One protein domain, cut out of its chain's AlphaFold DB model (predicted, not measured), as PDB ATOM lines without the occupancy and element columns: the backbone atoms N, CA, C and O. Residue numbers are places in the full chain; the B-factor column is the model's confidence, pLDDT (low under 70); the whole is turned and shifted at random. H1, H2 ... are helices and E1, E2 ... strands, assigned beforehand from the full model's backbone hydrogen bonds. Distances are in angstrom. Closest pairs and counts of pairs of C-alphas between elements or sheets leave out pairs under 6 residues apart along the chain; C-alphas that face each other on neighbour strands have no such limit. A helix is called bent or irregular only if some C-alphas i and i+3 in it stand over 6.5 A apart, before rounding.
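Overview. This is residues 8 to 156 of the 156 residues of an uncharacterized protein of Vulcanisaeta distributa (strain DSM 14429 / JCM 11212 / NBRC 100878 / IC-017) (UniProt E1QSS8). Four helices make an up-and-down bundle that opens like a fan: H2 and H3 are packed side by side as its core, with H1 on one side and H4 on the other, and H5 folds back across H4. The small strand hairpin E1 and E2 joins H2 to H3 and packs, through E1, on the first part of H1; residues 126 to 132, between H4 and H5, stick out. The printed part has 149 residues, with five named helices and two named strands in the order H1, H2, E1, E2, H3, H4, H5, the sheet antiparallel and the class mostly helix. The whole is only just loose, close to compact, with a radius of gyration of the C-alphas of 18.0 A and spans of 53 by 47 by 36 A.

Arrangement. E1, residues 66 to 69, and E2, residues 72 to 75, form an antiparallel hairpin at 149 degrees, with N 67 and O 74 2.8 A apart and N 69 and O 72 2.9 A apart, both within hydrogen-bond range. The closest C-alphas of E1 and H1, residues 8 to 37, are those of Ile 69 and Val 10, 5.7 A apart. H2, residues 41 to 62, and H3, residues 78 to 95, touch, closest at the C-alphas of Tyr 52 and Ser 84, 4.9 A, with a shallow tilt of 22 degrees, opposite ways. H1 touches H2 with residues 28 to 36 alone, closest at the C-alphas of Leu 32 and Leu 44, 6.6 A; they form a helical hairpin. H1 touches H3 with residues 20 to 25 alone, closest at the C-alphas of Ser 21 and Ile 79, 6.0 A. H3 touches H4, residues 97 to 123, closest at the C-alphas of Thr 92 and Gly 100, 4.9 A, with a tilt of 35.3 degrees, only just steep. H4 touches H5, residues 133 to 154, closest at the C-alphas of Ala 115 and Asn 143, 5.4 A, with a steep tilt of 40 degrees, opposite ways. H1 and H4 are apart. Every O i to N i+4 pair is within hydrogen-bond range in H1, H3 and H4, against 16 of 18 in H2 and 12 of 18 in H5.

Along the chain. H1 begins at C-alpha 8, (-39.956, -8.298, 3.890), and is 41.6 A long. H2 is 31.4 A, H3 25.7 A and H4 39.3 A long. H2 is irregular, but only just: C-alphas 42 and 45 are 6.8 A apart. H5, 32.5 A long, has a kink of 33 degrees near residue 140 and ends at C-alpha 154, (-10.104, 20.405, -17.523).

Size, cuts and confidence. The C-alphas farthest apart, those of Gly 39 and Pro 128, are 53.8 A apart. The printed part has no cut, and no link is long. Residues 141 to 156 have pLDDT under 70.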
ATOM      1  N   GLY A   8     -39.619  -9.439   3.036       77.75
ATOM      2  CA  GLY A   8     -39.956  -8.298   3.890       77.75
ATOM      3  C   GLY A   8     -38.872  -7.212   3.951       77.75
ATOM      4  O   GLY A   8     -39.203  -6.034   3.868       77.75
ATOM      5  N   ALA A   9     -37.589  -7.577   4.031       78.56
ATOM      6  CA  ALA A   9     -36.483  -6.615   4.025       78.56
ATOM      7  C   ALA A   9     -36.306  -5.927   2.658       78.56
ATOM      8  O   ALA A   9     -35.932  -4.758   2.592       78.56
ATOM      9  N   VAL A  10     -36.617  -6.626   1.561       80.31
ATOM     10  CA  VAL A  10     -36.625  -6.021   0.218       80.31
ATOM     11  C   VAL A  10     -37.748  -4.989   0.096       80.31
ATOM     12  O   VAL A  10     -37.514  -3.882  -0.386       80.31
ATOM     13  N   LEU A  11     -38.952  -5.320   0.571       81.56
ATOM     14  CA  LEU A  11     -40.105  -4.415   0.525       81.56
ATOM     15  C   LEU A  11     -39.894  -3.155   1.373       81.56
ATOM     16  O   LEU A  11     -40.244  -2.061   0.931       81.56
ATOM     17  N   THR A  12     -39.282  -3.270   2.554       84.75
ATOM     18  CA  THR A  12     -38.959  -2.096   3.380       84.75
ATOM     19  C   THR A  12     -37.866  -1.235   2.751       84.75
ATOM     20  O   THR A  12     -38.002  -0.012   2.735       84.75
ATOM     21  N   ALA A  13     -36.821  -1.839   2.173       83.81
ATOM     22  CA  ALA A  13     -35.774  -1.108   1.457       83.81
ATOM     23  C   ALA A  13     -36.330  -0.348   0.241       83.81
ATOM     24  O   ALA A  13     -36.020   0.832   0.061       83.81
ATOM     25  N   LEU A  14     -37.209  -0.984  -0.542       84.81
ATOM     26  CA  LEU A  14     -37.933  -0.338  -1.641       84.81
ATOM     27  C   LEU A  14     -38.810   0.810  -1.133       84.81
ATOM     28  O   LEU A  14     -38.753   1.908  -1.680       84.81
ATOM     29  N   GLY A  15     -39.580   0.583  -0.066       87.56
ATOM     30  CA  GLY A  15     -40.426   1.611   0.539       87.56
ATOM     31  C   GLY A  15     -39.631   2.847   0.964       87.56
ATOM     32  O   GLY A  15     -40.012   3.968   0.633       87.56
ATOM     33  N   LEU A  16     -38.486   2.657   1.624       86.88
ATOM     34  CA  LEU A  16     -37.597   3.751   2.027       86.88
ATOM     35  C   LEU A  16     -36.960   4.463   0.824       86.88
ATOM     36  O   LEU A  16     -36.861   5.693   0.815       86.88
ATOM     37  N   PHE A  17     -36.565   3.713  -0.206       86.31
ATOM     38  CA  PHE A  17     -36.016   4.272  -1.442       86.31
ATOM     39  C   PHE A  17     -37.034   5.180  -2.149       86.31
ATOM     40  O   PHE A  17     -36.741   6.345  -2.437       86.31
ATOM     41  N   TYR A  18     -38.262   4.700  -2.352       87.44
ATOM     42  CA  TYR A  18     -39.322   5.507  -2.958       87.44
ATOM     43  C   TYR A  18     -39.728   6.685  -2.077       87.44
ATOM     44  O   TYR A  18     -39.900   7.786  -2.595       87.44
ATOM     45  N   LEU A  19     -39.812   6.500  -0.757       90.31
ATOM     46  CA  LEU A  19     -40.129   7.588   0.165       90.31
ATOM     47  C   LEU A  19     -39.092   8.715   0.077       90.31
ATOM     48  O   LEU A  19     -39.462   9.875  -0.076       90.31
ATOM     49  N   SER A  20     -37.799   8.388   0.112       87.25
ATOM     50  CA  SER A  20     -36.734   9.393  -0.006       87.25
ATOM     51  C   SER A  20     -36.746  10.120  -1.357       87.25
ATOM     52  O   SER A  20     -36.502  11.330  -1.409       87.25
ATOM     53  N   SER A  21     -37.113   9.414  -2.431       87.25
ATOM     54  CA  SER A  21     -37.332   9.999  -3.757       87.25
ATOM     55  C   SER A  21     -38.499  10.982  -3.738       87.25
ATOM     56  O   SER A  21     -38.321  12.151  -4.076       87.25
ATOM     57  N   VAL A  22     -39.672  10.550  -3.269       91.44
ATOM     58  CA  VAL A  22     -40.863  11.404  -3.174       91.44
ATOM     59  C   VAL A  22     -40.566  12.638  -2.335       91.44
ATOM     60  O   VAL A  22     -40.847  13.740  -2.786       91.44
ATOM     61  N   VAL A  23     -39.936  12.488  -1.170       92.50
ATOM     62  CA  VAL A  23     -39.595  13.623  -0.302       92.50
ATOM     63  C   VAL A  23     -38.671  14.604  -1.020       92.50
ATOM     64  O   VAL A  23     -38.950  15.800  -1.037       92.50
ATOM     65  N   THR A  24     -37.606  14.122  -1.661       91.00
ATOM     66  CA  THR A  24     -36.622  15.000  -2.308       91.00
ATOM     67  C   THR A  24     -37.241  15.772  -3.477       91.00
ATOM     68  O   THR A  24     -37.116  16.996  -3.551       91.00
ATOM     69  N   TYR A  25     -37.958  15.086  -4.372       91.44
ATOM     70  CA  TYR A  25     -38.598  15.722  -5.527       91.44
ATOM     71  C   TYR A  25     -39.777  16.607  -5.125       91.44
ATOM     72  O   TYR A  25     -39.937  17.702  -5.665       91.44
ATOM     73  N   PHE A  26     -40.587  16.171  -4.161       93.31
ATOM     74  CA  PHE A  26     -41.728  16.947  -3.695       93.31
ATOM     75  C   PHE A  26     -41.273  18.230  -3.006       93.31
ATOM     76  O   PHE A  26     -41.798  19.294  -3.321       93.31
ATOM     77  N   VAL A  27     -40.272  18.167  -2.124       91.75
ATOM     78  CA  VAL A  27     -39.751  19.353  -1.425       91.75
ATOM     79  C   VAL A  27     -39.123  20.336  -2.414       91.75
ATOM     80  O   VAL A  27     -39.482  21.512  -2.413       91.75
ATOM     81  N   THR A  28     -38.243  19.868  -3.303       91.25
ATOM     82  CA  THR A  28     -37.580  20.731  -4.300       91.25
ATOM     83  C   THR A  28     -38.584  21.386  -5.252       91.25
ATOM     84  O   THR A  28     -38.536  22.599  -5.463       91.25
ATOM     85  N   SER A  29     -39.556  20.619  -5.751       89.12
ATOM     86  CA  SER A  29     -40.615  21.134  -6.630       89.12
ATOM     87  C   SER A  29     -41.557  22.089  -5.897       89.12
ATOM     88  O   SER A  29     -41.946  23.112  -6.456       89.12
ATOM     89  N   SER A  30     -41.895  21.801  -4.636       90.69
ATOM     90  CA  SER A  30     -42.770  22.655  -3.820       90.69
ATOM     91  C   SER A  30     -42.149  24.021  -3.559       90.69
ATOM     92  O   SER A  30     -42.864  25.021  -3.593       90.69
ATOM     93  N   ILE A  31     -40.830  24.088  -3.349       91.75
ATOM     94  CA  ILE A  31     -40.109  25.357  -3.175       91.75
ATOM     95  C   ILE A  31     -40.225  26.210  -4.443       91.75
ATOM     96  O   ILE A  31     -40.645  27.366  -4.372       91.75
ATOM     97  N   LEU A  32     -39.915  25.639  -5.613       90.75
ATOM     98  CA  LEU A  32     -40.010  26.357  -6.889       90.75
ATOM     99  C   LEU A  32     -41.452  26.765  -7.216       90.75
ATOM    100  O   LEU A  32     -41.699  27.891  -7.650       90.75
ATOM    101  N   TRP A  33     -42.413  25.880  -6.954       91.06
ATOM    102  CA  TRP A  33     -43.832  26.156  -7.157       91.06
ATOM    103  C   TRP A  33     -44.350  27.267  -6.236       91.06
ATOM    104  O   TRP A  33     -45.056  28.163  -6.699       91.06
ATOM    105  N   ALA A  34     -43.974  27.261  -4.955       90.44
ATOM    106  CA  ALA A  34     -44.370  28.299  -4.007       90.44
ATOM    107  C   ALA A  34     -43.841  29.676  -4.434       90.44
ATOM    108  O   ALA A  34     -44.587  30.654  -4.426       90.44
ATOM    109  N   LEU A  35     -42.584  29.751  -4.878       89.44
ATOM    110  CA  LEU A  35     -41.986  30.990  -5.388       89.44
ATOM    111  C   LEU A  35     -42.684  31.496  -6.648       89.44
ATOM    112  O   LEU A  35     -42.953  32.693  -6.768       89.44
ATOM    113  N   TYR A  36     -43.013  30.580  -7.560       89.81
ATOM    114  CA  TYR A  36     -43.776  30.904  -8.757       89.81
ATOM    115  C   TYR A  36     -45.165  31.452  -8.401       89.81
ATOM    116  O   TYR A  36     -45.572  32.484  -8.933       89.81
ATOM    117  N   ARG A  37     -45.866  30.822  -7.448       91.81
ATOM    118  CA  ARG A  37     -47.204  31.242  -7.002       91.81
ATOM    119  C   ARG A  37     -47.205  32.601  -6.300       91.81
ATOM    120  O   ARG A  37     -48.182  33.333  -6.401       91.81
ATOM    121  N   LEU A  38     -46.120  32.946  -5.610       90.44
ATOM    122  CA  LEU A  38     -45.946  34.243  -4.949       90.44
ATOM    123  C   LEU A  38     -45.572  35.379  -5.923       90.44
ATOM    124  O   LEU A  38     -45.311  36.491  -5.470       90.44
ATOM    125  N   GLY A  39     -45.505  35.118  -7.236       86.62
ATOM    126  CA  GLY A  39     -45.137  36.115  -8.252       86.62
ATOM    127  C   GLY A  39     -43.674  36.566  -8.174       86.62
ATOM    128  O   GLY A  39     -43.289  37.568  -8.768       86.62
ATOM    129  N   ARG A  40     -42.837  35.833  -7.432       86.12
ATOM    130  CA  ARG A  40     -41.446  36.181  -7.114       86.12
ATOM    131  C   ARG A  40     -40.474  35.605  -8.143       86.12
ATOM    132  O   ARG A  40     -39.578  34.826  -7.813       86.12
ATOM    133  N   HIS A  41     -40.665  35.978  -9.405       84.06
ATOM    134  CA  HIS A  41     -39.906  35.415 -10.526       84.06
ATOM    135  C   HIS A  41     -38.401  35.710 -10.468       84.06
ATOM    136  O   HIS A  41     -37.609  34.876 -10.911       84.06
ATOM    137  N   ASP A  42     -38.003  36.821  -9.848       86.69
ATOM    138  CA  ASP A  42     -36.599  37.234  -9.727       86.69
ATOM    139  C   ASP A  42     -35.772  36.279  -8.848       86.69
ATOM    140  O   ASP A  42     -34.570  36.113  -9.049       86.69
ATOM    141  N   TYR A  43     -36.419  35.588  -7.904       89.00
ATOM    142  CA  TYR A  43     -35.755  34.668  -6.975       89.00
ATOM    143  C   TYR A  43     -35.689  33.220  -7.477       89.00
ATOM    144  O   TYR A  43     -34.984  32.400  -6.887       89.00
ATOM    145  N   LEU A  44     -36.388  32.883  -8.565       90.44
ATOM    146  CA  LEU A  44     -36.431  31.512  -9.086       90.44
ATOM    147  C   LEU A  44     -35.052  31.032  -9.550       90.44
ATOM    148  O   LEU A  44     -34.665  29.904  -9.248       90.44
ATOM    149  N   LEU A  45     -34.293  31.896 -10.227       90.88
ATOM    150  CA  LEU A  45     -32.940  31.588 -10.675       90.88
ATOM    151  C   LEU A  45     -31.994  31.324  -9.487       90.88
ATOM    152  O   LEU A  45     -31.512  30.196  -9.381       90.88
ATOM    153  N   PRO A  46     -31.749  32.274  -8.558       92.88
ATOM    154  CA  PRO A  46     -30.801  32.051  -7.467       92.88
ATOM    155  C   PRO A  46     -31.200  30.871  -6.576       92.88
ATOM    156  O   PRO A  46     -30.335  30.090  -6.187       92.88
ATOM    157  N   ILE A  47     -32.495  30.667  -6.313       92.88
ATOM    158  CA  ILE A  47     -32.941  29.533  -5.495       92.88
ATOM    159  C   ILE A  47     -32.721  28.205  -6.224       92.88
ATOM    160  O   ILE A  47     -32.294  27.240  -5.597       92.88
ATOM    161  N   SER A  48     -32.915  28.147  -7.544       92.75
ATOM    162  CA  SER A  48     -32.596  26.941  -8.319       92.75
ATOM    163  C   SER A  48     -31.103  26.614  -8.283       92.75
ATOM    164  O   SER A  48     -30.738  25.454  -8.116       92.75
ATOM    165  N   PHE A  49     -30.229  27.624  -8.360       93.00
ATOM    166  CA  PHE A  49     -28.786  27.433  -8.171       93.00
ATOM    167  C   PHE A  49     -28.473  26.884  -6.772       93.00
ATOM    168  O   PHE A  49     -27.711  25.930  -6.644       93.00
ATOM    169  N   MET A  50     -29.078  27.447  -5.723       93.38
ATOM    170  CA  MET A  50     -28.872  26.985  -4.345       93.38
ATOM    171  C   MET A  50     -29.367  25.549  -4.139       93.38
ATOM    172  O   MET A  50     -28.671  24.747  -3.519       93.38
ATOM    173  N   LEU A  51     -30.535  25.205  -4.690       94.44
ATOM    174  CA  LEU A  51     -31.078  23.846  -4.651       94.44
ATOM    175  C   LEU A  51     -30.177  22.864  -5.398       94.44
ATOM    176  O   LEU A  51     -29.894  21.790  -4.874       94.44
ATOM    177  N   TYR A  52     -29.687  23.240  -6.581       94.19
ATOM    178  CA  TYR A  52     -28.740  22.429  -7.339       94.19
ATOM    179  C   TYR A  52     -27.484  22.116  -6.518       94.19
ATOM    180  O   TYR A  52     -27.125  20.950  -6.371       94.19
ATOM    181  N   MET A  53     -26.864  23.141  -5.924       92.94
ATOM    182  CA  MET A  53     -25.677  22.981  -5.078       92.94
ATOM    183  C   MET A  53     -25.951  22.090  -3.871       92.94
ATOM    184  O   MET A  53     -25.198  21.157  -3.606       92.94
ATOM    185  N   LEU A  54     -27.051  22.344  -3.161       93.94
ATOM    186  CA  LEU A  54     -27.431  21.572  -1.983       93.94
ATOM    187  C   LEU A  54     -27.619  20.092  -2.327       93.94
ATOM    188  O   LEU A  54     -27.087  19.229  -1.629       93.94
ATOM    189  N   LEU A  55     -28.345  19.793  -3.404       93.69
ATOM    190  CA  LEU A  55     -28.601  18.422  -3.847       93.69
ATOM    191  C   LEU A  55     -27.316  17.731  -4.304       93.69
ATOM    192  O   LEU A  55     -27.063  16.591  -3.907       93.69
ATOM    193  N   LEU A  56     -26.483  18.434  -5.075       92.44
ATOM    194  CA  LEU A  56     -25.212  17.917  -5.566       92.44
ATOM    195  C   LEU A  56     -24.261  17.602  -4.407       92.44
ATOM    196  O   LEU A  56     -23.785  16.473  -4.300       92.44
ATOM    197  N   THR A  57     -24.033  18.541  -3.492       90.00
ATOM    198  CA  THR A  57     -23.150  18.334  -2.339       90.00
ATOM    199  C   THR A  57     -23.689  17.244  -1.408       90.00
ATOM    200  O   THR A  57     -22.943  16.360  -0.989       90.00
ATOM    201  N   THR A  58     -24.998  17.227  -1.141       90.50
ATOM    202  CA  THR A  58     -25.622  16.183  -0.308       90.50
ATOM    203  C   THR A  58     -25.498  14.801  -0.953       90.50
ATOM    204  O   THR A  58     -25.279  13.817  -0.248       90.50
ATOM    205  N   SER A  59     -25.581  14.703  -2.285       90.50
ATOM    206  CA  SER A  59     -25.403  13.431  -2.997       90.50
ATOM    207  C   SER A  59     -24.039  12.793  -2.754       90.50
ATOM    208  O   SER A  59     -23.962  11.579  -2.572       90.50
ATOM    209  N   GLN A  60     -22.978  13.595  -2.651       86.56
ATOM    210  CA  GLN A  60     -21.625  13.087  -2.427       86.56
ATOM    211  C   GLN A  60     -21.469  12.496  -1.026       86.56
ATOM    212  O   GLN A  60     -20.915  11.409  -0.873       86.56
ATOM    213  N   TYR A  61     -22.032  13.150  -0.010       86.31
ATOM    214  CA  TYR A  61     -22.007  12.627   1.354       86.31
ATOM    215  C   TYR A  61     -22.903  11.399   1.521       86.31
ATOM    216  O   TYR A  61     -22.494  10.419   2.141       86.31
ATOM    217  N   LEU A  62     -24.102  11.404   0.935       88.44
ATOM    218  CA  LEU A  62     -25.004  10.249   0.984       88.44
ATOM    219  C   LEU A  62     -24.457   9.041   0.214       88.44
ATOM    220  O   LEU A  62     -24.785   7.904   0.554       88.44
ATOM    221  N   ALA A  63     -23.599   9.261  -0.786       86.38
ATOM    222  CA  ALA A  63     -22.927   8.188  -1.511       86.38
ATOM    223  C   ALA A  63     -21.945   7.381  -0.643       86.38
ATOM    224  O   ALA A  63     -21.627   6.253  -1.013       86.38
ATOM    225  N   SER A  64     -21.525   7.898   0.521       83.00
ATOM    226  CA  SER A  64     -20.730   7.131   1.496       83.00
ATOM    227  C   SER A  64     -21.452   5.874   1.996       83.00
ATOM    228  O   SER A  64     -20.809   4.898   2.378       83.00
ATOM    229  N   LYS A  65     -22.793   5.861   1.951       84.88
ATOM    230  CA  LYS A  65     -23.607   4.697   2.294       84.88
ATOM    231  C   LYS A  65     -24.004   3.928   1.035       84.88
ATOM    232  O   LYS A  65     -24.749   4.434   0.194       84.88
ATOM    233  N   ILE A  66     -23.578   2.670   0.954       85.69
ATOM    234  CA  ILE A  66     -24.039   1.721  -0.067       85.69
ATOM    235  C   ILE A  66     -25.335   1.072   0.429       85.69
ATOM    236  O   ILE A  66     -25.361   0.430   1.480       85.69
ATOM    237  N   GLY A  67     -26.422   1.283  -0.311       84.81
ATOM    238  CA  GLY A  67     -27.695   0.602  -0.106       84.81
ATOM    239  C   GLY A  67     -27.773  -0.680  -0.927       84.81
ATOM    240  O   GLY A  67     -27.094  -0.823  -1.943       84.81
ATOM    241  N   ALA A  68     -28.624  -1.604  -0.489       82.56
ATOM    242  CA  ALA A  68     -28.911  -2.834  -1.212       82.56
ATOM    243  C   ALA A  68     -30.422  -3.044  -1.318       82.56
ATOM    244  O   ALA A  68     -31.149  -2.916  -0.329       82.56
ATOM    245  N   ILE A  69     -30.885  -3.391  -2.517       82.00
ATOM    246  CA  ILE A  69     -32.248  -3.852  -2.780       82.00
ATOM    247  C   ILE A  69     -32.123  -5.227  -3.432       82.00
ATOM    248  O   ILE A  69     -31.808  -5.346  -4.617       82.00
ATOM    249  N   GLY A  70     -32.323  -6.280  -2.638       80.81
ATOM    250  CA  GLY A  70     -32.063  -7.645  -3.092       80.81
ATOM    251  C   GLY A  70     -30.603  -7.800  -3.563       80.81
ATOM    252  O   GLY A  70     -29.697  -7.459  -2.804       80.81
ATOM    253  N   PRO A  71     -30.345  -8.285  -4.793       80.00
ATOM    254  CA  PRO A  71     -28.986  -8.466  -5.312       80.00
ATOM    255  C   PRO A  71     -28.328  -7.169  -5.816       80.00
ATOM    256  O   PRO A  71     -27.141  -7.178  -6.137       80.00
ATOM    257  N   ILE A  72     -29.074  -6.065  -5.928       82.62
ATOM    258  CA  ILE A  72     -28.578  -4.817  -6.516       82.62
ATOM    259  C   ILE A  72     -28.018  -3.927  -5.405       82.62
ATOM    260  O   ILE A  72     -28.737  -3.578  -4.468       82.62
ATOM    261  N   MET A  73     -26.751  -3.531  -5.535       83.19
ATOM    262  CA  MET A  73     -26.073  -2.596  -4.633       83.19
ATOM    263  C   MET A  73     -25.794  -1.280  -5.352       83.19
ATOM    264  O   MET A  73     -25.314  -1.283  -6.485       83.19
ATOM    265  N   PHE A  74     -26.075  -0.158  -4.697       84.25
ATOM    266  CA  PHE A  74     -25.853   1.170  -5.268       84.25
ATOM    267  C   PHE A  74     -25.631   2.222  -4.168       84.25
ATOM    268  O   PHE A  74     -26.082   2.046  -3.033       84.25
ATOM    269  N   PRO A  75     -24.934   3.330  -4.469       87.25
ATOM    270  CA  PRO A  75     -24.753   4.424  -3.520       87.25
ATOM    271  C   PRO A  75     -26.075   5.160  -3.268       87.25
ATOM    272  O   PRO A  75     -26.790   5.527  -4.204       87.25
ATOM    273  N   MET A  76     -26.380   5.451  -2.003       87.00
ATOM    274  CA  MET A  76     -27.641   6.105  -1.624       87.00
ATOM    275  C   MET A  76     -27.735   7.578  -2.054       87.00
ATOM    276  O   MET A  76     -28.824   8.148  -2.052       87.00
ATOM    277  N   GLY A  77     -26.627   8.187  -2.486       85.94
ATOM    278  CA  GLY A  77     -26.602   9.533  -3.069       85.94
ATOM    279  C   GLY A  77     -27.242   9.653  -4.457       85.94
ATOM    280  O   GLY A  77     -27.452  10.764  -4.934       85.94
ATOM    281  N   LEU A  78     -27.588   8.537  -5.109       89.25
ATOM    282  CA  LEU A  78     -28.149   8.531  -6.466       89.25
ATOM    283  C   LEU A  78     -29.429   9.376  -6.597       89.25
ATOM    284  O   LEU A  78     -29.609  10.073  -7.593       89.25
ATOM    285  N   ILE A  79     -30.308   9.332  -5.595       90.19
ATOM    286  CA  ILE A  79     -31.612  10.015  -5.628       90.19
ATOM    287  C   ILE A  79     -31.429  11.532  -5.620       90.19
ATOM    288  O   ILE A  79     -31.996  12.240  -6.450       90.19
ATOM    289  N   THR A  80     -30.612  12.041  -4.696       91.31
ATOM    290  CA  THR A  80     -30.329  13.475  -4.600       91.31
ATOM    291  C   THR A  80     -29.525  13.961  -5.799       91.31
ATOM    292  O   THR A  80     -29.786  15.055  -6.296       91.31
ATOM    293  N   TYR A  81     -28.627  13.130  -6.337       91.62
ATOM    294  CA  TYR A  81     -27.943  13.425  -7.594       91.62
ATOM    295  C   TYR A  81     -28.931  13.563  -8.761       91.62
ATOM    296  O   TYR A  81     -28.900  14.564  -9.476       91.62
ATOM    297  N   SER A  82     -29.863  12.620  -8.918       93.25
ATOM    298  CA  SER A  82     -30.888  12.681  -9.968       93.25
ATOM    299  C   SER A  82     -31.778  13.925  -9.839       93.25
ATOM    300  O   SER A  82     -32.064  14.593 -10.835       93.25
ATOM    301  N   ALA A  83     -32.140  14.306  -8.611       93.31
ATOM    302  CA  ALA A  83     -32.870  15.544  -8.361       93.31
ATOM    303  C   ALA A  83     -32.049  16.790  -8.737       93.31
ATOM    304  O   ALA A  83     -32.607  17.741  -9.284       93.31
ATOM    305  N   SER A  84     -30.730  16.794  -8.505       94.25
ATOM    306  CA  SER A  84     -29.868  17.912  -8.915       94.25
ATOM    307  C   SER A  84     -29.893  18.119 -10.435       94.25
ATOM    308  O   SER A  84     -30.069  19.243 -10.900       94.25
ATOM    309  N   VAL A  85     -29.828  17.037 -11.218       93.44
ATOM    310  CA  VAL A  85     -29.894  17.108 -12.686       93.44
ATOM    311  C   VAL A  85     -31.248  17.652 -13.145       93.44
ATOM    312  O   VAL A  85     -31.284  18.531 -13.996       93.44
ATOM    313  N   ALA A  86     -32.349  17.238 -12.512       94.31
ATOM    314  CA  ALA A  86     -33.675  17.773 -12.830       94.31
ATOM    315  C   ALA A  86     -33.782  19.295 -12.593       94.31
ATOM    316  O   ALA A  86     -34.406  20.009 -13.380       94.31
ATOM    317  N   ILE A  87     -33.147  19.816 -11.536       94.56
ATOM    318  CA  ILE A  87     -33.082  21.266 -11.286       94.56
ATOM    319  C   ILE A  87     -32.213  21.970 -12.334       94.56
ATOM    320  O   ILE A  87     -32.569  23.054 -12.801       94.56
ATOM    321  N   LEU A  88     -31.096  21.367 -12.741       94.50
ATOM    322  CA  LEU A  88     -30.250  21.915 -13.800       94.50
ATOM    323  C   LEU A  88     -30.993  21.973 -15.144       94.50
ATOM    324  O   LEU A  88     -30.926  22.988 -15.843       94.50
ATOM    325  N   ASP A  89     -31.755  20.931 -15.471       94.75
ATOM    326  CA  ASP A  89     -32.614  20.888 -16.655       94.75
ATOM    327  C   ASP A  89     -33.687  21.979 -16.595       94.75
ATOM    328  O   ASP A  89     -33.873  22.720 -17.560       94.75
ATOM    329  N   TYR A  90     -34.326  22.181 -15.438       93.94
ATOM    330  CA  TYR A  90     -35.244  23.304 -15.238       93.94
ATOM    331  C   TYR A  90     -34.573  24.658 -15.534       93.94
ATOM    332  O   TYR A  90     -35.128  25.471 -16.279       93.94
ATOM    333  N   VAL A  91     -33.370  24.898 -15.001       93.81
ATOM    334  CA  VAL A  91     -32.642  26.159 -15.228       93.81
ATOM    335  C   VAL A  91     -32.285  26.331 -16.705       93.81
ATOM    336  O   VAL A  91     -32.497  27.411 -17.262       93.81
ATOM    337  N   THR A  92     -31.782  25.282 -17.360       94.44
ATOM    338  CA  THR A  92     -31.388  25.341 -18.777       94.44
ATOM    339  C   THR A  92     -32.577  25.560 -19.706       94.44
ATOM    340  O   THR A  92     -32.457  26.328 -20.662       94.44
ATOM    341  N   LEU A  93     -33.726  24.942 -19.422       94.38
ATOM    342  CA  LEU A  93     -34.949  25.101 -20.210       94.38
ATOM    343  C   LEU A  93     -35.607  26.467 -19.985       94.38
ATOM    344  O   LEU A  93     -36.127  27.056 -20.931       94.38
ATOM    345  N   ARG A  94     -35.585  26.989 -18.752       92.62
ATOM    346  CA  ARG A  94     -36.254  28.253 -18.410       92.62
ATOM    347  C   ARG A  94     -35.436  29.493 -18.764       92.62
ATOM    348  O   ARG A  94     -36.016  30.480 -19.209       92.62
ATOM    349  N   TYR A  95     -34.125  29.458 -18.535       92.31
ATOM    350  CA  TYR A  95     -33.235  30.620 -18.674       92.31
ATOM    351  C   TYR A  95     -32.243  30.481 -19.832       92.31
ATOM    352  O   TYR A  95     -31.594  31.452 -20.215       92.31
ATOM    353  N   GLY A  96     -32.140  29.293 -20.425       92.44
ATOM    354  CA  GLY A  96     -31.242  29.003 -21.534       92.44
ATOM    355  C   GLY A  96     -29.938  28.334 -21.099       92.44
ATOM    356  O   GLY A  96     -29.549  28.301 -19.929       92.44
ATOM    357  N   ARG A  97     -29.217  27.804 -22.092       91.81
ATOM    358  CA  ARG A  97     -27.992  27.013 -21.885       91.81
ATOM    359  C   ARG A  97     -26.854  27.796 -21.231       91.81
ATOM    360  O   ARG A  97     -26.104  27.219 -20.453       91.81
ATOM    361  N   GLY A  98     -26.740  29.099 -21.507       91.19
ATOM    362  CA  GLY A  98     -25.696  29.952 -20.925       91.19
ATOM    363  C   GLY A  98     -25.729  29.963 -19.395       91.19
ATOM    364  O   GLY A  98     -24.694  29.784 -18.754       91.19
ATOM    365  N   TYR A  99     -26.928  30.068 -18.814       91.25
ATOM    366  CA  TYR A  99     -27.107  29.994 -17.365       91.25
ATOM    367  C   TYR A  99     -26.796  28.600 -16.829       91.25
ATOM    368  O   TYR A  99     -26.100  28.496 -15.828       91.25
ATOM    369  N   GLY A 100     -27.218  27.535 -17.514       89.69
ATOM    370  CA  GLY A 100     -26.871  26.165 -17.120       89.69
ATOM    371  C   GLY A 100     -25.363  25.922 -17.046       89.69
ATOM    372  O   GLY A 100     -24.872  25.387 -16.055       89.69
ATOM    373  N   TYR A 101     -24.598  26.389 -18.038       91.50
ATOM    374  CA  TYR A 101     -23.136  26.308 -17.980       91.50
ATOM    375  C   TYR A 101     -22.554  27.115 -16.816       91.50
ATOM    376  O   TYR A 101     -21.604  26.659 -16.182       91.50
ATOM    377  N   ALA A 102     -23.119  28.285 -16.508       89.62
ATOM    378  CA  ALA A 102     -22.705  29.066 -15.347       89.62
ATOM    379  C   ALA A 102     -22.977  28.319 -14.027       89.62
ATOM    380  O   ALA A 102     -22.076  28.256 -13.191       89.62
ATOM    381  N   VAL A 103     -24.154  27.689 -13.868       92.50
ATOM    382  CA  VAL A 103     -24.482  26.834 -12.704       92.50
ATOM    383  C   VAL A 103     -23.402  25.778 -12.509       92.50
ATOM    384  O   VAL A 103     -22.817  25.678 -11.431       92.50
ATOM    385  N   VAL A 104     -23.117  25.012 -13.561       90.81
ATOM    386  CA  VAL A 104     -22.182  23.884 -13.497       90.81
ATOM    387  C   VAL A 104     -20.762  24.361 -13.199       90.81
ATOM    388  O   VAL A 104     -20.096  23.783 -12.348       90.81
ATOM    389  N   ARG A 105     -20.299  25.446 -13.833       88.19
ATOM    390  CA  ARG A 105     -18.957  26.001 -13.584       88.19
ATOM    391  C   ARG A 105     -18.784  26.461 -12.138       88.19
ATOM    392  O   ARG A 105     -17.778  26.131 -11.515       88.19
ATOM    393  N   ILE A 106     -19.766  27.179 -11.591       90.38
ATOM    394  CA  ILE A 106     -19.730  27.619 -10.188       90.38
ATOM    395  C   ILE A 106     -19.782  26.400  -9.256       90.38
ATOM    396  O   ILE A 106     -19.087  26.371  -8.240       90.38
ATOM    397  N   ALA A 107     -20.550  25.368  -9.610       89.50
ATOM    398  CA  ALA A 107     -20.633  24.137  -8.829       89.50
ATOM    399  C   ALA A 107     -19.322  23.374  -8.781       89.50
ATOM    400  O   ALA A 107     -18.928  22.915  -7.718       89.50
ATOM    401  N   ILE A 108     -18.600  23.310  -9.895       86.12
ATOM    402  CA  ILE A 108     -17.265  22.714  -9.919       86.12
ATOM    403  C   ILE A 108     -16.336  23.479  -8.969       86.12
ATOM    404  O   ILE A 108     -15.732  22.869  -8.093       86.12
ATOM    405  N   ILE A 109     -16.267  24.811  -9.074       86.62
ATOM    406  CA  ILE A 109     -15.381  25.634  -8.228       86.62
ATOM    407  C   ILE A 109     -15.717  25.481  -6.738       86.62
ATOM    408  O   ILE A 109     -14.830  25.299  -5.904       86.62
ATOM    409  N   THR A 110     -16.999  25.534  -6.387       89.00
ATOM    410  CA  THR A 110     -17.442  25.393  -4.992       89.00
ATOM    411  C   THR A 110     -17.230  23.976  -4.461       89.00
ATOM    412  O   THR A 110     -16.814  23.817  -3.315       89.00
ATOM    413  N   GLN A 111     -17.410  22.946  -5.289       86.94
ATOM    414  CA  GLN A 111     -17.136  21.566  -4.896       86.94
ATOM    415  C   GLN A 111     -15.636  21.310  -4.691       86.94
ATOM    416  O   GLN A 111     -15.261  20.594  -3.760       86.94
ATOM    417  N   LEU A 112     -14.772  21.938  -5.500       83.50
ATOM    418  CA  LEU A 112     -13.320  21.933  -5.288       83.50
ATOM    419  C   LEU A 112     -12.954  22.552  -3.933       83.50
ATOM    420  O   LEU A 112     -12.152  21.981  -3.196       83.50
ATOM    421  N   LEU A 113     -13.574  23.683  -3.578       85.50
ATOM    422  CA  LEU A 113     -13.361  24.324  -2.281       85.50
ATOM    423  C   LEU A 113     -13.789  23.416  -1.120       85.50
ATOM    424  O   LEU A 113     -13.030  23.254  -0.168       85.50
ATOM    425  N   ILE A 114     -14.965  22.787  -1.204       87.06
ATOM    426  CA  ILE A 114     -15.459  21.857  -0.171       87.06
ATOM    427  C   ILE A 114     -14.476  20.703   0.034       87.06
ATOM    428  O   ILE A 114     -14.151  20.349   1.165       87.06
ATOM    429  N   ALA A 115     -13.980  20.119  -1.051       83.19
ATOM    430  CA  ALA A 115     -13.032  19.021  -0.966       83.19
ATOM    431  C   ALA A 115     -11.672  19.449  -0.400       83.19
ATOM    432  O   ALA A 115     -11.102  18.709   0.400       83.19
ATOM    433  N   LEU A 116     -11.175  20.636  -0.767       83.75
ATOM    434  CA  LEU A 116      -9.956  21.196  -0.185       83.75
ATOM    435  C   LEU A 116     -10.113  21.394   1.326       83.75
ATOM    436  O   LEU A 116      -9.241  20.995   2.093       83.75
ATOM    437  N   LEU A 117     -11.238  21.962   1.762       86.75
ATOM    438  CA  LEU A 117     -11.526  22.143   3.185       86.75
ATOM    439  C   LEU A 117     -11.621  20.798   3.914       86.75
ATOM    440  O   LEU A 117     -11.018  20.644   4.971       86.75
ATOM    441  N   ASN A 118     -12.307  19.808   3.336       86.69
ATOM    442  CA  ASN A 118     -12.372  18.463   3.912       86.69
ATOM    443  C   ASN A 118     -10.982  17.828   4.042       86.69
ATOM    444  O   ASN A 118     -10.682  17.254   5.083       86.69
ATOM    445  N   TYR A 119     -10.117  17.971   3.034       84.00
ATOM    446  CA  TYR A 119      -8.736  17.486   3.098       84.00
ATOM    447  C   TYR A 119      -7.961  18.121   4.262       84.00
ATOM    448  O   TYR A 119      -7.372  17.408   5.070       84.00
ATOM    449  N   LEU A 120      -8.024  19.451   4.394       85.06
ATOM    450  CA  LEU A 120      -7.345  20.171   5.475       85.06
ATOM    451  C   LEU A 120      -7.858  19.763   6.864       85.06
ATOM    452  O   LEU A 120      -7.075  19.680   7.805       85.06
ATOM    453  N   VAL A 121      -9.160  19.498   6.998       87.56
ATOM    454  CA  VAL A 121      -9.766  19.075   8.268       87.56
ATOM    455  C   VAL A 121      -9.403  17.631   8.624       87.56
ATOM    456  O   VAL A 121      -9.205  17.336   9.799       87.56
ATOM    457  N   ILE A 122      -9.298  16.729   7.643       85.81
ATOM    458  CA  ILE A 122      -8.891  15.333   7.882       85.81
ATOM    459  C   ILE A 122      -7.433  15.257   8.355       85.81
ATOM    460  O   ILE A 122      -7.136  14.476   9.258       85.81
ATOM    461  N   GLU A 123      -6.549  16.065   7.764       85.62
ATOM    462  CA  GLU A 123      -5.121  16.101   8.111       85.62
ATOM    463  C   GLU A 123      -4.859  16.783   9.465       85.62
ATOM    464  O   GLU A 123      -3.821  16.577  10.094       85.62
ATOM    465  N   PHE A 124      -5.805  17.591   9.948       84.19
ATOM    466  CA  PHE A 124      -5.672  18.250  11.239       84.19
ATOM    467  C   PHE A 124      -5.608  17.213  12.379       84.19
ATOM    468  O   PHE A 124      -6.449  16.308  12.435       84.19
ATOM    469  N   PRO A 125      -4.645  17.330  13.318       86.25
ATOM    470  CA  PRO A 125      -4.454  16.331  14.360       86.25
ATOM    471  C   PRO A 125      -5.721  16.181  15.215       86.25
ATOM    472  O   PRO A 125      -6.253  17.180  15.715       86.25
ATOM    473  N   PRO A 126      -6.218  14.946  15.416       87.44
ATOM    474  CA  PRO A 126      -7.428  14.724  16.187       87.44
ATOM    475  C   PRO A 126      -7.191  15.069  17.658       87.44
ATOM    476  O   PRO A 126      -6.146  14.769  18.237       87.44
ATOM    477  N   ALA A 127      -8.196  15.667  18.292       89.75
ATOM    478  CA  ALA A 127      -8.154  15.914  19.727       89.75
ATOM    479  C   ALA A 127      -8.115  14.581  20.510       89.75
ATOM    480  O   ALA A 127      -8.754  13.618  20.088       89.75
ATOM    481  N   PRO A 128      -7.489  14.514  21.702       84.44
ATOM    482  CA  PRO A 128      -7.409  13.278  22.499       84.44
ATOM    483  C   PRO A 128      -8.768  12.661  22.888       84.44
ATOM    484  O   PRO A 128      -8.862  11.475  23.191       84.44
ATOM    485  N   ILE A 129      -9.833  13.468  22.885       92.50
ATOM    486  CA  ILE A 129     -11.211  13.060  23.205       92.50
ATOM    487  C   ILE A 129     -11.916  12.468  21.963       92.50
ATOM    488  O   ILE A 129     -12.925  11.769  22.078       92.50
ATOM    489  N   TRP A 130     -11.384  12.716  20.763       85.75
ATOM    490  CA  TRP A 130     -11.985  12.343  19.487       85.75
ATOM    491  C   TRP A 130     -11.603  10.917  19.069       85.75
ATOM    492  O   TRP A 130     -10.488  10.649  18.630       85.75
ATOM    493  N   LYS A 131     -12.556   9.986  19.177       87.62
ATOM    494  CA  LYS A 131     -12.343   8.551  18.895       87.62
ATOM    495  C   LYS A 131     -12.764   8.107  17.490       87.62
ATOM    496  O   LYS A 131     -12.521   6.965  17.120       87.62
ATOM    497  N   MET A 132     -13.412   8.979  16.714       87.88
ATOM    498  CA  MET A 132     -14.041   8.626  15.430       87.88
ATOM    499  C   MET A 132     -13.241   9.092  14.204       87.88
ATOM    500  O   MET A 132     -13.809   9.200  13.120       87.88
ATOM    501  N   GLN A 133     -11.934   9.351  14.343       86.62
ATOM    502  CA  GLN A 133     -11.123   9.905  13.249       86.62
ATOM    503  C   GLN A 133     -11.120   9.022  11.995       86.62
ATOM    504  O   GLN A 133     -11.286   9.542  10.897       86.62
ATOM    505  N   GLY A 134     -10.993   7.699  12.150       84.50
ATOM    506  CA  GLY A 134     -10.998   6.769  11.014       84.50
ATOM    507  C   GLY A 134     -12.312   6.811  10.227       84.50
ATOM    508  O   GLY A 134     -12.307   7.065   9.028       84.50
ATOM    509  N   ALA A 135     -13.448   6.668  10.919       84.25
ATOM    510  CA  ALA A 135     -14.772   6.733  10.294       84.25
ATOM    511  C   ALA A 135     -15.063   8.112   9.670       84.25
ATOM    512  O   ALA A 135     -15.673   8.204   8.606       84.25
ATOM    513  N   PHE A 136     -14.605   9.190  10.313       84.75
ATOM    514  CA  PHE A 136     -14.725  10.542   9.776       84.75
ATOM    515  C   PHE A 136     -13.932  10.701   8.473       84.75
ATOM    516  O   PHE A 136     -14.482  11.173   7.478       84.75
ATOM    517  N   ALA A 137     -12.671  10.258   8.453       84.19
ATOM    518  CA  ALA A 137     -11.827  10.315   7.267       84.19
ATOM    519  C   ALA A 137     -12.425   9.502   6.110       84.19
ATOM    520  O   ALA A 137     -12.464   9.997   4.987       84.19
ATOM    521  N   GLU A 138     -12.962   8.306   6.366       82.06
ATOM    522  CA  GLU A 138     -13.585   7.472   5.329       82.06
ATOM    523  C   GLU A 138     -14.797   8.146   4.670       82.06
ATOM    524  O   GLU A 138     -14.887   8.190   3.442       82.06
ATOM    525  N   VAL A 139     -15.701   8.728   5.465       82.25
ATOM    526  CA  VAL A 139     -16.897   9.412   4.942       82.25
ATOM    527  C   VAL A 139     -16.520  10.698   4.202       82.25
ATOM    528  O   VAL A 139     -17.061  10.977   3.130       82.25
ATOM    529  N   MET A 140     -15.576  11.474   4.739       80.25
ATOM    530  CA  MET A 140     -15.206  12.778   4.180       80.25
ATOM    531  C   MET A 140     -14.287  12.671   2.950       80.25
ATOM    532  O   MET A 140     -14.361  13.528   2.064       80.25
ATOM    533  N   THR A 141     -13.494  11.596   2.828       69.88
ATOM    534  CA  THR A 141     -12.583  11.343   1.688       69.88
ATOM    535  C   THR A 141     -13.323  11.063   0.377       69.88
ATOM    536  O   THR A 141     -12.763  11.300  -0.697       69.88
ATOM    537  N   VAL A 142     -14.594  10.634   0.422       58.53
ATOM    538  CA  VAL A 142     -15.436  10.419  -0.776       58.53
ATOM    539  C   VAL A 142     -15.432  11.648  -1.709       58.53
ATOM    540  O   VAL A 142     -15.484  11.495  -2.930       58.53
ATOM    541  N   ASN A 143     -15.239  12.854  -1.161       59.88
ATOM    542  CA  ASN A 143     -15.137  14.112  -1.907       59.88
ATOM    543  C   ASN A 143     -13.868  14.257  -2.776       59.88
ATOM    544  O   ASN A 143     -13.921  14.886  -3.833       59.88
ATOM    545  N   ILE A 144     -12.727  13.681  -2.382       55.03
ATOM    546  CA  ILE A 144     -11.435  13.902  -3.069       55.03
ATOM    547  C   ILE A 144     -11.435  13.291  -4.480       55.03
ATOM    548  O   ILE A 144     -10.866  13.862  -5.411       55.03
ATOM    549  N   ARG A 145     -12.133  12.164  -4.678       54.50
ATOM    550  CA  ARG A 145     -12.215  11.488  -5.987       54.50
ATOM    551  C   ARG A 145     -12.888  12.354  -7.058       54.50
ATOM    552  O   ARG A 145     -12.450  12.343  -8.205       54.50
ATOM    553  N   VAL A 146     -13.913  13.127  -6.684       52.34
ATOM    554  CA  VAL A 146     -14.630  14.029  -7.606       52.34
ATOM    555  C   VAL A 146     -13.734  15.193  -8.038       52.34
ATOM    556  O   VAL A 146     -13.763  15.602  -9.197       52.34
ATOM    557  N   VAL A 147     -12.877  15.686  -7.143       52.69
ATOM    558  CA  VAL A 147     -11.914  16.757  -7.438       52.69
ATOM    559  C   VAL A 147     -10.838  16.323  -8.414       52.69
ATOM    560  O   VAL A 147     -10.595  17.028  -9.391       52.69
ATOM    561  N   ILE A 148     -10.247  15.146  -8.205       54.25
ATOM    562  CA  ILE A 148      -9.236  14.610  -9.123       54.25
ATOM    563  C   ILE A 148      -9.850  14.409 -10.518       54.25
ATOM    564  O   ILE A 148      -9.250  14.813 -11.510       54.25
ATOM    565  N   ALA A 149     -11.081  13.887 -10.600       54.81
ATOM    566  CA  ALA A 149     -11.793  13.747 -11.872       54.81
ATOM    567  C   ALA A 149     -12.086  15.101 -12.554       54.81
ATOM    568  O   ALA A 149     -11.991  15.205 -13.776       54.81
ATOM    569  N   SER A 150     -12.390  16.146 -11.777       49.25
ATOM    570  CA  SER A 150     -12.666  17.499 -12.291       49.25
ATOM    571  C   SER A 150     -11.418  18.178 -12.858       49.25
ATOM    572  O   SER A 150     -11.492  18.817 -13.904       49.25
ATOM    573  N   VAL A 151     -10.270  18.037 -12.184       54.59
ATOM    574  CA  VAL A 151      -8.984  18.585 -12.649       54.59
ATOM    575  C   VAL A 151      -8.547  17.889 -13.937       54.59
ATOM    576  O   VAL A 151      -8.184  18.567 -14.893       54.59
ATOM    577  N   VAL A 152      -8.667  16.558 -14.000       56.22
ATOM    578  CA  VAL A 152      -8.329  15.788 -15.209       56.22
ATOM    579  C   VAL A 152      -9.225  16.183 -16.388       56.22
ATOM    580  O   VAL A 152      -8.710  16.393 -17.483       56.22
ATOM    581  N   ALA A 153     -10.529  16.378 -16.159       52.72
ATOM    582  CA  ALA A 153     -11.477  16.797 -17.195       52.72
ATOM    583  C   ALA A 153     -11.232  18.215 -17.751       52.72
ATOM    584  O   ALA A 153     -11.743  18.536 -18.817       52.72
ATOM    585  N   PHE A 154     -10.480  19.068 -17.045       49.75
ATOM    586  CA  PHE A 154     -10.104  20.405 -17.523       49.75
ATOM    587  C   PHE A 154      -8.735  20.445 -18.217       49.75
ATOM    588  O   PHE A 154      -8.422  21.436 -18.873       49.75
ATOM    589  N   THR A 155      -7.916  19.401 -18.065       48.56
ATOM    590  CA  THR A 155      -6.571  19.310 -18.661       48.56
ATOM    591  C   THR A 155      -6.511  18.526 -19.979       48.56
ATOM    592  O   THR A 155      -5.431  18.420 -20.558       48.56
ATOM    593  N   THR A 156      -7.641  17.995 -20.459       44.34
ATOM    594  CA  THR A 156      -7.813  17.344 -21.777       44.34
ATOM    595  C   THR A 156      -8.833  18.096 -22.610       44.34
ATOM    596  O   THR A 156      -8.546  18.357 -23.796       44.34
TER     597      THR A 156